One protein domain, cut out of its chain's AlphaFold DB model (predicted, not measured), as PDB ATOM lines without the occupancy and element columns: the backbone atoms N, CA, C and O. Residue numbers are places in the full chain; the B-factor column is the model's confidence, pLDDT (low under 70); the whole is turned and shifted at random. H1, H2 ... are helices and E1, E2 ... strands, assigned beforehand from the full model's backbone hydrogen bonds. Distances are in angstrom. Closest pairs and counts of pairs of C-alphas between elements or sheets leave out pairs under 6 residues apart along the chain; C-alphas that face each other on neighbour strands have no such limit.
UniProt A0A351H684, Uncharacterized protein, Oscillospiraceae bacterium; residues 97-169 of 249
ATOM      1  N   VAL A  97     143.000 143.557  55.203       80.00
ATOM      2  CA  VAL A  97     144.050 142.751  55.836       80.00
ATOM      3  C   VAL A  97     145.241 142.632  54.890       80.00
ATOM      4  O   VAL A  97     145.065 142.462  53.681       80.00
ATOM      5  N   ILE A  98     146.452 142.714  55.442       81.69
ATOM      6  CA  ILE A  98     147.700 142.440  54.729       81.69
ATOM      7  C   ILE A  98     148.259 141.099  55.213       81.69
ATOM      8  O   ILE A  98     148.622 140.960  56.381       81.69
ATOM      9  N   VAL A  99     148.331 140.123  54.305       82.12
ATOM     10  CA  VAL A  99     148.857 138.770  54.560       82.12
ATOM     11  C   VAL A  99     149.996 138.514  53.582       82.12
ATOM     12  O   VAL A  99     149.804 138.659  52.376       82.12
ATOM     13  N   ASP A 100     151.187 138.175  54.080       81.44
ATOM     14  CA  ASP A 100     152.384 137.920  53.261       81.44
ATOM     15  C   ASP A 100     152.686 139.031  52.233       81.44
ATOM     16  O   ASP A 100     153.054 138.774  51.087       81.44
ATOM     17  N   GLY A 101     152.473 140.293  52.625       72.06
ATOM     18  CA  GLY A 101     152.659 141.466  51.759       72.06
ATOM     19  C   GLY A 101     151.560 141.686  50.709       72.06
ATOM     20  O   GLY A 101     151.656 142.631  49.929       72.06
ATOM     21  N   LYS A 102     150.510 140.858  50.684       76.38
ATOM     22  CA  LYS A 102     149.362 140.985  49.771       76.38
ATOM     23  C   LYS A 102     148.198 141.680  50.462       76.38
ATOM     24  O   LYS A 102     147.862 141.357  51.600       76.38
ATOM     25  N   VAL A 103     147.557 142.605  49.751       77.19
ATOM     26  CA  VAL A 103     146.436 143.397  50.273       77.19
ATOM     27  C   VAL A 103     145.109 142.748  49.885       77.19
ATOM     28  O   VAL A 103     144.799 142.612  48.698       77.19
ATOM     29  N   TYR A 104     144.311 142.402  50.892       80.50
ATOM     30  CA  TYR A 104     142.951 141.888  50.750       80.50
ATOM     31  C   TYR A 104     141.954 142.942  51.228       80.50
ATOM     32  O   TYR A 104     142.095 143.478  52.329       80.50
ATOM     33  N   ILE A 105     140.957 143.246  50.400       76.25
ATOM     34  CA  ILE A 105     139.968 144.304  50.628       76.25
ATOM     35  C   ILE A 105     138.579 143.682  50.654       76.25
ATOM     36  O   ILE A 105     138.282 142.792  49.861       76.25
ATOM     37  N   GLN A 106     137.732 144.166  51.556       78.81
ATOM     38  CA  GLN A 106     136.355 143.725  51.688       78.81
ATOM     39  C   GLN A 106     135.584 143.835  50.373       78.81
ATOM     40  O   GLN A 106     135.508 144.904  49.765       78.81
ATOM     41  N   ASP A 107     134.996 142.709  49.982       69.81
ATOM     42  CA  ASP A 107     134.077 142.581  48.864       69.81
ATOM     43  C   ASP A 107     132.636 142.808  49.356       69.81
ATOM     44  O   ASP A 107     132.232 142.304  50.407       69.81
ATOM     45  N   PHE A 108     131.880 143.604  48.601       63.94
ATOM     46  CA  PHE A 108     130.494 143.993  48.889       63.94
ATOM     47  C   PHE A 108     129.498 143.403  47.885       63.94
ATOM     48  O   PHE A 108     128.364 143.862  47.796       63.94
ATOM     49  N   SER A 109     129.932 142.433  47.090       57.69
ATOM     50  CA  SER A 109     129.090 141.769  46.103       57.69
ATOM     51  C   SER A 109     127.913 141.030  46.741       57.69
ATOM     52  O   SER A 109     128.063 140.356  47.761       57.69
ATOM     53  N   ASP A 110     126.759 141.096  46.080       52.22
ATOM     54  CA  ASP A 110     125.529 140.424  46.501       52.22
ATOM     55  C   ASP A 110     125.527 138.951  46.048       52.22
ATOM     56  O   ASP A 110     124.819 138.568  45.116       52.22
ATOM     57  N   TYR A 111     126.337 138.108  46.693       64.06
ATOM     58  CA  TYR A 111     126.257 136.649  46.552       64.06
ATOM     59  C   TYR A 111     126.132 135.954  47.910       64.06
ATOM     60  O   TYR A 111     126.580 136.457  48.944       64.06
ATOM     61  N   ALA A 112     125.511 134.773  47.910       70.31
ATOM     62  CA  ALA A 112     125.454 133.910  49.082       70.31
ATOM     63  C   ALA A 112     126.862 133.359  49.362       70.31
ATOM     64  O   ALA A 112     127.372 132.508  48.630       70.31
ATOM     65  N   ILE A 113     127.526 133.908  50.384       72.31
ATOM     66  CA  ILE A 113     128.924 133.590  50.721       72.31
ATOM     67  C   ILE A 113     129.101 132.087  50.961       72.31
ATOM     68  O   ILE A 113     130.081 131.510  50.510       72.31
ATOM     69  N   ASP A 114     128.147 131.464  51.646       73.25
ATOM     70  CA  ASP A 114     128.124 130.042  51.994       73.25
ATOM     71  C   ASP A 114     127.871 129.109  50.802       73.25
ATOM     72  O   ASP A 114     128.288 127.954  50.838       73.25
ATOM     73  N   GLU A 115     127.246 129.607  49.735       75.00
ATOM     74  CA  GLU A 115     127.105 128.880  48.467       75.00
ATOM     75  C   GLU A 115     128.311 129.090  47.538       75.00
ATOM     76  O   GLU A 115     128.582 128.258  46.672       75.00
ATOM     77  N   THR A 116     129.037 130.200  47.709       71.88
ATOM     78  CA  THR A 116     130.117 130.624  46.802       71.88
ATOM     79  C   THR A 116     131.499 130.188  47.282       71.88
ATOM     80  O   THR A 116     132.353 129.840  46.466       71.88
ATOM     81  N   PHE A 117     131.736 130.220  48.595       81.88
ATOM     82  CA  PHE A 117     133.050 129.990  49.182       81.88
ATOM     83  C   PHE A 117     132.998 129.027  50.361       81.88
ATOM     84  O   PHE A 117     132.275 129.220  51.340       81.88
ATOM     85  N   THR A 118     133.883 128.038  50.319       88.06
ATOM     86  CA  THR A 118     134.081 127.069  51.387       88.06
ATOM     87  C   THR A 118     135.365 127.406  52.129       88.06
ATOM     88  O   THR A 118     136.453 127.338  51.557       88.06
ATOM     89  N   ALA A 119     135.265 127.712  53.426       92.19
ATOM     90  CA  ALA A 119     136.446 127.883  54.273       92.19
ATOM     91  C   ALA A 119     137.333 126.621  54.238       92.19
ATOM     92  O   ALA A 119     136.835 125.504  54.414       92.19
ATOM     93  N   ASP A 120     138.635 126.807  54.022       94.00
ATOM     94  CA  ASP A 120     139.624 125.728  53.946       94.00
ATOM     95  C   ASP A 120     140.479 125.663  55.217       94.00
ATOM     96  O   ASP A 120     140.257 124.809  56.076       94.00
ATOM     97  N   LYS A 121     141.430 126.592  55.378       95.25
ATOM     98  CA  LYS A 121     142.370 126.608  56.507       95.25
ATOM     99  C   LYS A 121     142.281 127.925  57.254       95.25
ATOM    100  O   LYS A 121     142.232 128.985  56.634       95.25
ATOM    101  N   SER A 122     142.293 127.849  58.582       94.38
ATOM    102  CA  SER A 122     142.491 129.036  59.414       94.38
ATOM    103  C   SER A 122     143.902 129.567  59.181       94.38
ATOM    104  O   SER A 122     144.864 128.797  59.228       94.38
ATOM    105  N   ILE A 123     144.010 130.864  58.902       92.94
ATOM    106  CA  ILE A 123     145.294 131.551  58.732       92.94
ATOM    107  C   ILE A 123     145.699 132.330  59.990       92.94
ATOM    108  O   ILE A 123     146.861 132.698  60.112       92.94
ATOM    109  N   GLY A 124     144.774 132.549  60.933       90.94
ATOM    110  CA  GLY A 124     145.053 133.187  62.221       90.94
ATOM    111  C   GLY A 124     143.976 134.173  62.670       90.94
ATOM    112  O   GLY A 124     142.941 134.344  62.020       90.94
ATOM    113  N   ASP A 125     144.240 134.828  63.799       88.62
ATOM    114  CA  ASP A 125     143.402 135.909  64.315       88.62
ATOM    115  C   ASP A 125     143.685 137.195  63.529       88.62
ATOM    116  O   ASP A 125     144.833 137.546  63.264       88.62
ATOM    117  N   ALA A 126     142.643 137.935  63.156       82.88
ATOM    118  CA  ALA A 126     142.777 139.149  62.358       82.88
ATOM    119  C   ALA A 126     143.626 140.243  63.036       82.88
ATOM    120  O   ALA A 126     144.138 141.130  62.351       82.88
ATOM    121  N   ARG A 127     143.799 140.187  64.365       80.06
ATOM    122  CA  ARG A 127     144.659 141.103  65.135       80.06
ATOM    123  C   ARG A 127     146.152 140.875  64.891       80.06
ATOM    124  O   ARG A 127     146.937 141.807  65.099       80.06
ATOM    125  N   ASP A 128     146.527 139.681  64.435       84.38
ATOM    126  CA  ASP A 128     147.914 139.321  64.126       84.38
ATOM    127  C   ASP A 128     148.384 139.928  62.795       84.38
ATOM    128  O   ASP A 128     149.583 140.006  62.529       84.38
ATOM    129  N   PHE A 129     147.453 140.439  61.986       82.38
ATOM    130  CA  PHE A 129     147.724 141.017  60.677       82.38
ATOM    131  C   PHE A 129     147.591 142.544  60.681       82.38
ATOM    132  O   PHE A 129     146.857 143.144  61.471       82.38
ATOM    133  N   GLU A 130     148.314 143.209  59.782       78.69
ATOM    134  CA  GLU A 130     148.088 144.633  59.528       78.69
ATOM    135  C   GLU A 130     146.744 144.834  58.823       78.69
ATOM    136  O   GLU A 130     146.363 144.042  57.961       78.69
ATOM    137  N   GLY A 131     146.018 145.899  59.169       73.38
ATOM    138  CA  GLY A 131     144.713 146.166  58.573       73.38
ATOM    139  C   GLY A 131     143.710 146.811  59.521       73.38
ATOM    140  O   GLY A 131     144.054 147.277  60.609       73.38
ATOM    141  N   THR A 132     142.448 146.843  59.101       70.50
ATOM    142  CA  THR A 132     141.362 147.532  59.823       70.50
ATOM    143  C   THR A 132     140.776 146.721  60.975       70.50
ATOM    144  O   THR A 132     140.083 147.276  61.825       70.50
ATOM    145  N   TYR A 133     141.054 145.417  61.025       69.44
ATOM    146  CA  TYR A 133     140.611 144.536  62.109       69.44
ATOM    147  C   TYR A 133     141.516 144.613  63.349       69.44
ATOM    148  O   TYR A 133     141.128 144.187  64.435       69.44
ATOM    149  N   LYS A 134     142.681 145.259  63.227       61.19
ATOM    150  CA  LYS A 134     143.593 145.564  64.329       61.19
ATOM    151  C   LYS A 134     143.184 146.877  65.013       61.19
ATOM    152  O   LYS A 134     143.794 147.920  64.787       61.19
ATOM    153  N   LYS A 135     142.127 146.880  65.833       53.72
ATOM    154  CA  LYS A 135     141.785 148.072  66.643       53.72
ATOM    155  C   LYS A 135     142.568 148.108  67.960       53.72
ATOM    156  O   LYS A 135     142.708 147.090  68.627       53.72
ATOM    157  N   LYS A 136     143.031 149.308  68.345       47.03
ATOM    158  CA  LYS A 136     143.697 149.597  69.633       47.03
ATOM    159  C   LYS A 136     142.758 149.510  70.849       47.03
ATOM    160  O   LYS A 136     143.237 149.194  71.928       47.03
ATOM    161  N   ASP A 137     141.452 149.725  70.658       47.91
ATOM    162  CA  ASP A 137     140.521 150.006  71.767       47.91
ATOM    163  C   ASP A 137     139.354 149.005  71.910       47.91
ATOM    164  O   ASP A 137     138.389 149.272  72.621       47.91
ATOM    165  N   GLY A 138     139.384 147.846  71.244       52.56
ATOM    166  CA  GLY A 138     138.297 146.875  71.400       52.56
ATOM    167  C   GLY A 138     138.415 145.643  70.514       52.56
ATOM    168  O   GLY A 138     138.542 145.756  69.296       52.56
ATOM    169  N   ASN A 139     138.350 144.475  71.160       54.50
ATOM    170  CA  ASN A 139     138.440 143.138  70.578       54.50
ATOM    171  C   ASN A 139     137.334 142.892  69.541       54.50
ATOM    172  O   ASN A 139     136.260 142.392  69.874       54.50
ATOM    173  N   ILE A 140     137.614 143.165  68.269       62.00
ATOM    174  CA  ILE A 140     136.942 142.418  67.209       62.00
ATOM    175  C   ILE A 140     137.588 141.033  67.235       62.00
ATOM    176  O   ILE A 140     138.705 140.863  66.759       62.00
ATOM    177  N   SER A 141     136.914 140.065  67.863       72.44
ATOM    178  CA  SER A 141     137.258 138.656  67.663       72.44
ATOM    179  C   SER A 141     136.945 138.341  66.208       72.44
ATOM    180  O   SER A 141     135.789 138.444  65.793       72.44
ATOM    181  N   ALA A 142     137.976 138.083  65.418       84.25
ATOM    182  CA  ALA A 142     137.844 137.771  64.011       84.25
ATOM    183  C   ALA A 142     138.909 136.749  63.639       84.25
ATOM    184  O   ALA A 142     140.094 136.981  63.858       84.25
ATOM    185  N   GLU A 143     138.481 135.638  63.061       90.88
ATOM    186  CA  GLU A 143     139.380 134.625  62.520       90.88
ATOM    187  C   GLU A 143     139.357 134.696  61.001       90.88
ATOM    188  O   GLU A 143     138.289 134.820  60.388       90.88
ATOM    189  N   ILE A 144     140.532 134.608  60.391       92.88
ATOM    190  CA  ILE A 144     140.672 134.656  58.943       92.88
ATOM    191  C   ILE A 144     140.920 133.245  58.414       92.88
ATOM    192  O   ILE A 144     141.658 132.459  59.009       92.88
ATOM    193  N   TYR A 145     140.307 132.930  57.278       94.25
ATOM    194  CA  TYR A 145     140.398 131.644  56.604       94.25
ATOM    195  C   TYR A 145     140.733 131.831  55.124       94.25
ATOM    196  O   TYR A 145     140.200 132.735  54.479       94.25
ATOM    197  N   SER A 146     141.551 130.935  54.571       92.44
ATOM    198  CA  SER A 146     141.593 130.712  53.122       92.44
ATOM    199  C   SER A 146     140.314 130.009  52.652       92.44
ATOM    200  O   SER A 146     139.583 129.426  53.461       92.44
ATOM    201  N   VAL A 147     140.049 130.032  51.347       87.19
ATOM    202  CA  VAL A 147     138.925 129.307  50.733       87.19
ATOM    203  C   VAL A 147     139.421 128.244  49.757       87.19
ATOM    204  O   VAL A 147     140.535 128.344  49.241       87.19
ATOM    205  N   LYS A 148     138.609 127.214  49.499       85.75
ATOM    206  CA  LYS A 148     138.972 126.119  48.576       85.75
ATOM    207  C   LYS A 148     138.965 126.557  47.116       85.75
ATOM    208  O   LYS A 148     139.665 125.980  46.290       85.75
ATOM    209  N   GLU A 149     138.142 127.550  46.804       82.31
ATOM    210  CA  GLU A 149     137.834 127.971  45.443       82.31
ATOM    211  C   GLU A 149     138.883 128.935  44.873       82.31
ATOM    212  O   GLU A 149     139.026 129.039  43.655       82.31
ATOM    213  N   SER A 150     139.614 129.664  45.726       78.88
ATOM    214  CA  SER A 150     140.552 130.700  45.288       78.88
ATOM    215  C   SER A 150     141.581 131.085  46.352       78.88
ATOM    216  O   SER A 150     141.237 131.426  47.478       78.88
ATOM    217  N   GLU A 151     142.849 131.186  45.956       80.00
ATOM    218  CA  GLU A 151     143.915 131.787  46.780       80.00
ATOM    219  C   GLU A 151     143.806 133.325  46.879       80.00
ATOM    220  O   GLU A 151     144.530 133.980  47.637       80.00
ATOM    221  N   ASN A 152     142.911 133.928  46.090       80.94
ATOM    222  CA  ASN A 152     142.733 135.380  46.007       80.94
ATOM    223  C   ASN A 152     141.636 135.894  46.930       80.94
ATOM    224  O   ASN A 152     141.396 137.101  46.958       80.94
ATOM    225  N   VAL A 153     140.989 134.989  47.658       83.62
ATOM    226  CA  VAL A 153     139.859 135.272  48.527       83.62
ATOM    227  C   VAL A 153     140.163 134.758  49.927       83.62
ATOM    228  O   VAL A 153     140.705 133.667  50.106       83.62
ATOM    229  N   LEU A 154     139.798 135.558  50.921       90.50
ATOM    230  CA  LEU A 154     139.806 135.203  52.330       90.50
ATOM    231  C   LEU A 154     138.406 135.391  52.908       90.50
ATOM    232  O   LEU A 154     137.670 136.296  52.512       90.50
ATOM    233  N   LEU A 155     138.065 134.568  53.894       90.94
ATOM    234  CA  LEU A 155     136.879 134.757  54.723       90.94
ATOM    235  C   LEU A 155     137.299 135.246  56.100       90.94
ATOM    236  O   LEU A 155     138.137 134.629  56.753       90.94
ATOM    237  N   VAL A 156     136.672 136.316  56.566       89.44
ATOM    238  CA  VAL A 156     136.792 136.801  57.940       89.44
ATOM    239  C   VAL A 156     135.525 136.411  58.683       89.44
ATOM    240  O   VAL A 156     134.445 136.935  58.401       89.44
ATOM    241  N   LYS A 157     135.654 135.493  59.640       89.12
ATOM    242  CA  LYS A 157     134.570 135.098  60.543       89.12
ATOM    243  C   LYS A 157     134.639 135.953  61.794       89.12
ATOM    244  O   LYS A 157     135.580 135.856  62.574       89.12
ATOM    245  N   LEU A 158     133.638 136.799  61.973       84.50
ATOM    246  CA  LEU A 158     133.509 137.696  63.109       84.50
ATOM    247  C   LEU A 158     132.885 136.947  64.292       84.50
ATOM    248  O   LEU A 158     131.957 136.155  64.132       84.50
ATOM    249  N   GLY A 159     133.327 137.253  65.509       72.56
ATOM    250  CA  GLY A 159     132.859 136.610  66.742       72.56
ATOM    251  C   GLY A 159     131.378 136.843  67.059       72.56
ATOM    252  O   GLY A 159     130.819 136.181  67.927       72.56
ATOM    253  N   ASN A 160     130.712 137.755  66.347       73.00
ATOM    254  CA  ASN A 160     129.266 137.944  66.421       73.00
ATOM    255  C   ASN A 160     128.474 137.034  65.455       73.00
ATOM    256  O   ASN A 160     127.253 137.173  65.372       73.00
ATOM    257  N   GLY A 161     129.156 136.145  64.727       76.25
ATOM    258  CA  GLY A 161     128.578 135.224  63.748       76.25
ATOM    259  C   GLY A 161     128.499 135.770  62.319       76.25
ATOM    260  O   GLY A 161     128.005 135.066  61.444       76.25
ATOM    261  N   GLY A 162     128.958 137.000  62.062       78.81
ATOM    262  CA  GLY A 162     129.029 137.555  60.708       78.81
ATOM    263  C   GLY A 162     130.222 137.014  59.918       78.81
ATOM    264  O   GLY A 162     131.283 136.776  60.488       78.81
ATOM    265  N   THR A 163     130.074 136.886  58.601       85.12
ATOM    266  CA  THR A 163     131.175 136.535  57.693       85.12
ATOM    267  C   THR A 163     131.382 137.660  56.692       85.12
ATOM    268  O   THR A 163     130.417 138.183  56.137       85.12
ATOM    269  N   VAL A 164     132.638 138.031  56.466       83.31
ATOM    270  CA  VAL A 164     133.050 139.026  55.474       83.31
ATOM    271  C   VAL A 164     133.983 138.362  54.471       83.31
ATOM    272  O   VAL A 164     134.855 137.590  54.863       83.31
ATOM    273  N   VAL A 165     133.818 138.674  53.190       82.75
ATOM    274  CA  VAL A 165     134.740 138.245  52.135       82.75
ATOM    275  C   VAL A 165     135.771 139.339  51.906       82.75
ATOM    276  O   VAL A 165     135.405 140.505  51.775       82.75
ATOM    277  N   LEU A 166     137.049 138.973  51.861       82.94
ATOM    278  CA  LEU A 166     138.118 139.853  51.405       82.94
ATOM    279  C   LEU A 166     138.726 139.291  50.121       82.94
ATOM    280  O   LEU A 166     139.124 138.129  50.082       82.94
ATOM    281  N   SER A 167     138.874 140.132  49.108       79.25
ATOM    282  CA  SER A 167     139.430 139.768  47.805       79.25
ATOM    283  C   SER A 167     140.705 140.565  47.527       79.25
ATOM    284  O   SER A 167     140.861 141.695  47.998       79.25
ATOM    285  N   ARG A 168     141.646 139.989  46.772       81.12
ATOM    286  CA  ARG A 168     142.923 140.654  46.456       81.12
ATOM    287  C   ARG A 168     142.776 141.916  45.606       81.12
ATOM    288  O   ARG A 168     141.863 142.067  44.788       81.12
ATOM    289  N   ASN A 169     143.734 142.827  45.771       69.19
ATOM    290  CA  ASN A 169     143.798 144.075  45.027       69.19
ATOM    291  C   ASN A 169     144.728 144.010  43.801       69.19
ATOM    292  O   ASN A 169     145.891 144.347  43.898       69.19
TER     293      ASN A 169
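This is residues 97 to 169 of the 249 residues of an uncharacterized protein of Oscillospiraceae bacterium (UniProt A0A351H684). Six antiparallel strands form one strongly twisted sheet that is curled like part of a barrel but stays open between its edge strands E1 and E3. After E3 the long link of residues 126 to 141 loops out, and its residues 130 to 131 pair with the other edge strand, E1; the short helix H1 only grazes the sheet. The printed part has 73 residues, with one named helix and six named strands in the order E1, E2, H1, E3, E4, E5, E6 along the chain, and the sheet runs E1, E2, E6, E5, E4, E3. The class is mostly strand. The whole is compact, with a radius of gyration of the C-alphas of 11.6 A, and rounded, with spans of 34 by 28 by 22 A.

E1, residues 97 to 99, is an edge strand and forms a hairpin with E2, residues 102 to 106, at 152 degrees between their directions; N 97 and O 104 are 3.0 A apart and N 102 and O 99 2.9 A, both within hydrogen-bond range. Residues 97 to 98 of E1 also pair, antiparallel, with residues 130 to 131. E2 is staggered: its residues 102 to 104 pair with E1, and its residues 104 to 106 with E6, residues 163 to 168. E2 and E6 are antiparallel at 136 degrees, with N 105 and O 167 at 2.9 A and N 167 and O 105 at 2.8 A. H1, residues 113 to 116, only grazes the sheet; the closest C-alphas of H1 and E6 are those of Ile 113 and Val 165, 7.6 A apart. H1 is too short for any pair of O i and N i+4 inside it, and its one pair of O i and N i+3 is within range. E3, residues 119 to 125, is the other edge strand and forms a hairpin with E4, residues 142 to 147, at 146 degrees, with N 123 and O 144 at 2.8 A. E4 and E5, residues 153 to 158, form a hairpin at 151 degrees, with N 145 and O 155 at 2.8 A. E5 and E6 form another at 152 degrees, with N 156 and O 164 at 2.8 A. E3, E4, E5 and E6 form a meander, each strand the antiparallel neighbour of the one before. From edge to edge the strands' lines turn by 79 degrees and the way across the sheet turns by 150 degrees; E1 and E3 are apart, with no C-alpha of the one within 8 A of the other.

E1 begins at C-alpha 97, (144.050, 142.751, 55.836), and is 6.4 A long from first to last C-alpha. E2 measures 13.4 A and H1 5.1 A. E3, the longest strand by residues with 7, measures 14.6 A and begins at C-alpha 119, (136.446, 127.883, 54.273). E4 measures 15.8 A, E5 16.1 A and E6 16.8 A. E6 ends at C-alpha 168, (142.923, 140.654, 46.456).

The C-alphas of Asp 137 and Glu 149 are the two farthest apart, at 34.4 A, while those of Val 97 and Asn 169, the first and last printed, are 10.9 A apart. The printed part has no cut. The link from E3 to E4, 16 residues, is long; the link from E2 to H1 is short, and the other four are tight. The mean pLDDT of the printed part is 78.0, and residues 107 to 111, residues 133 to 140 and residue 169 are under 70.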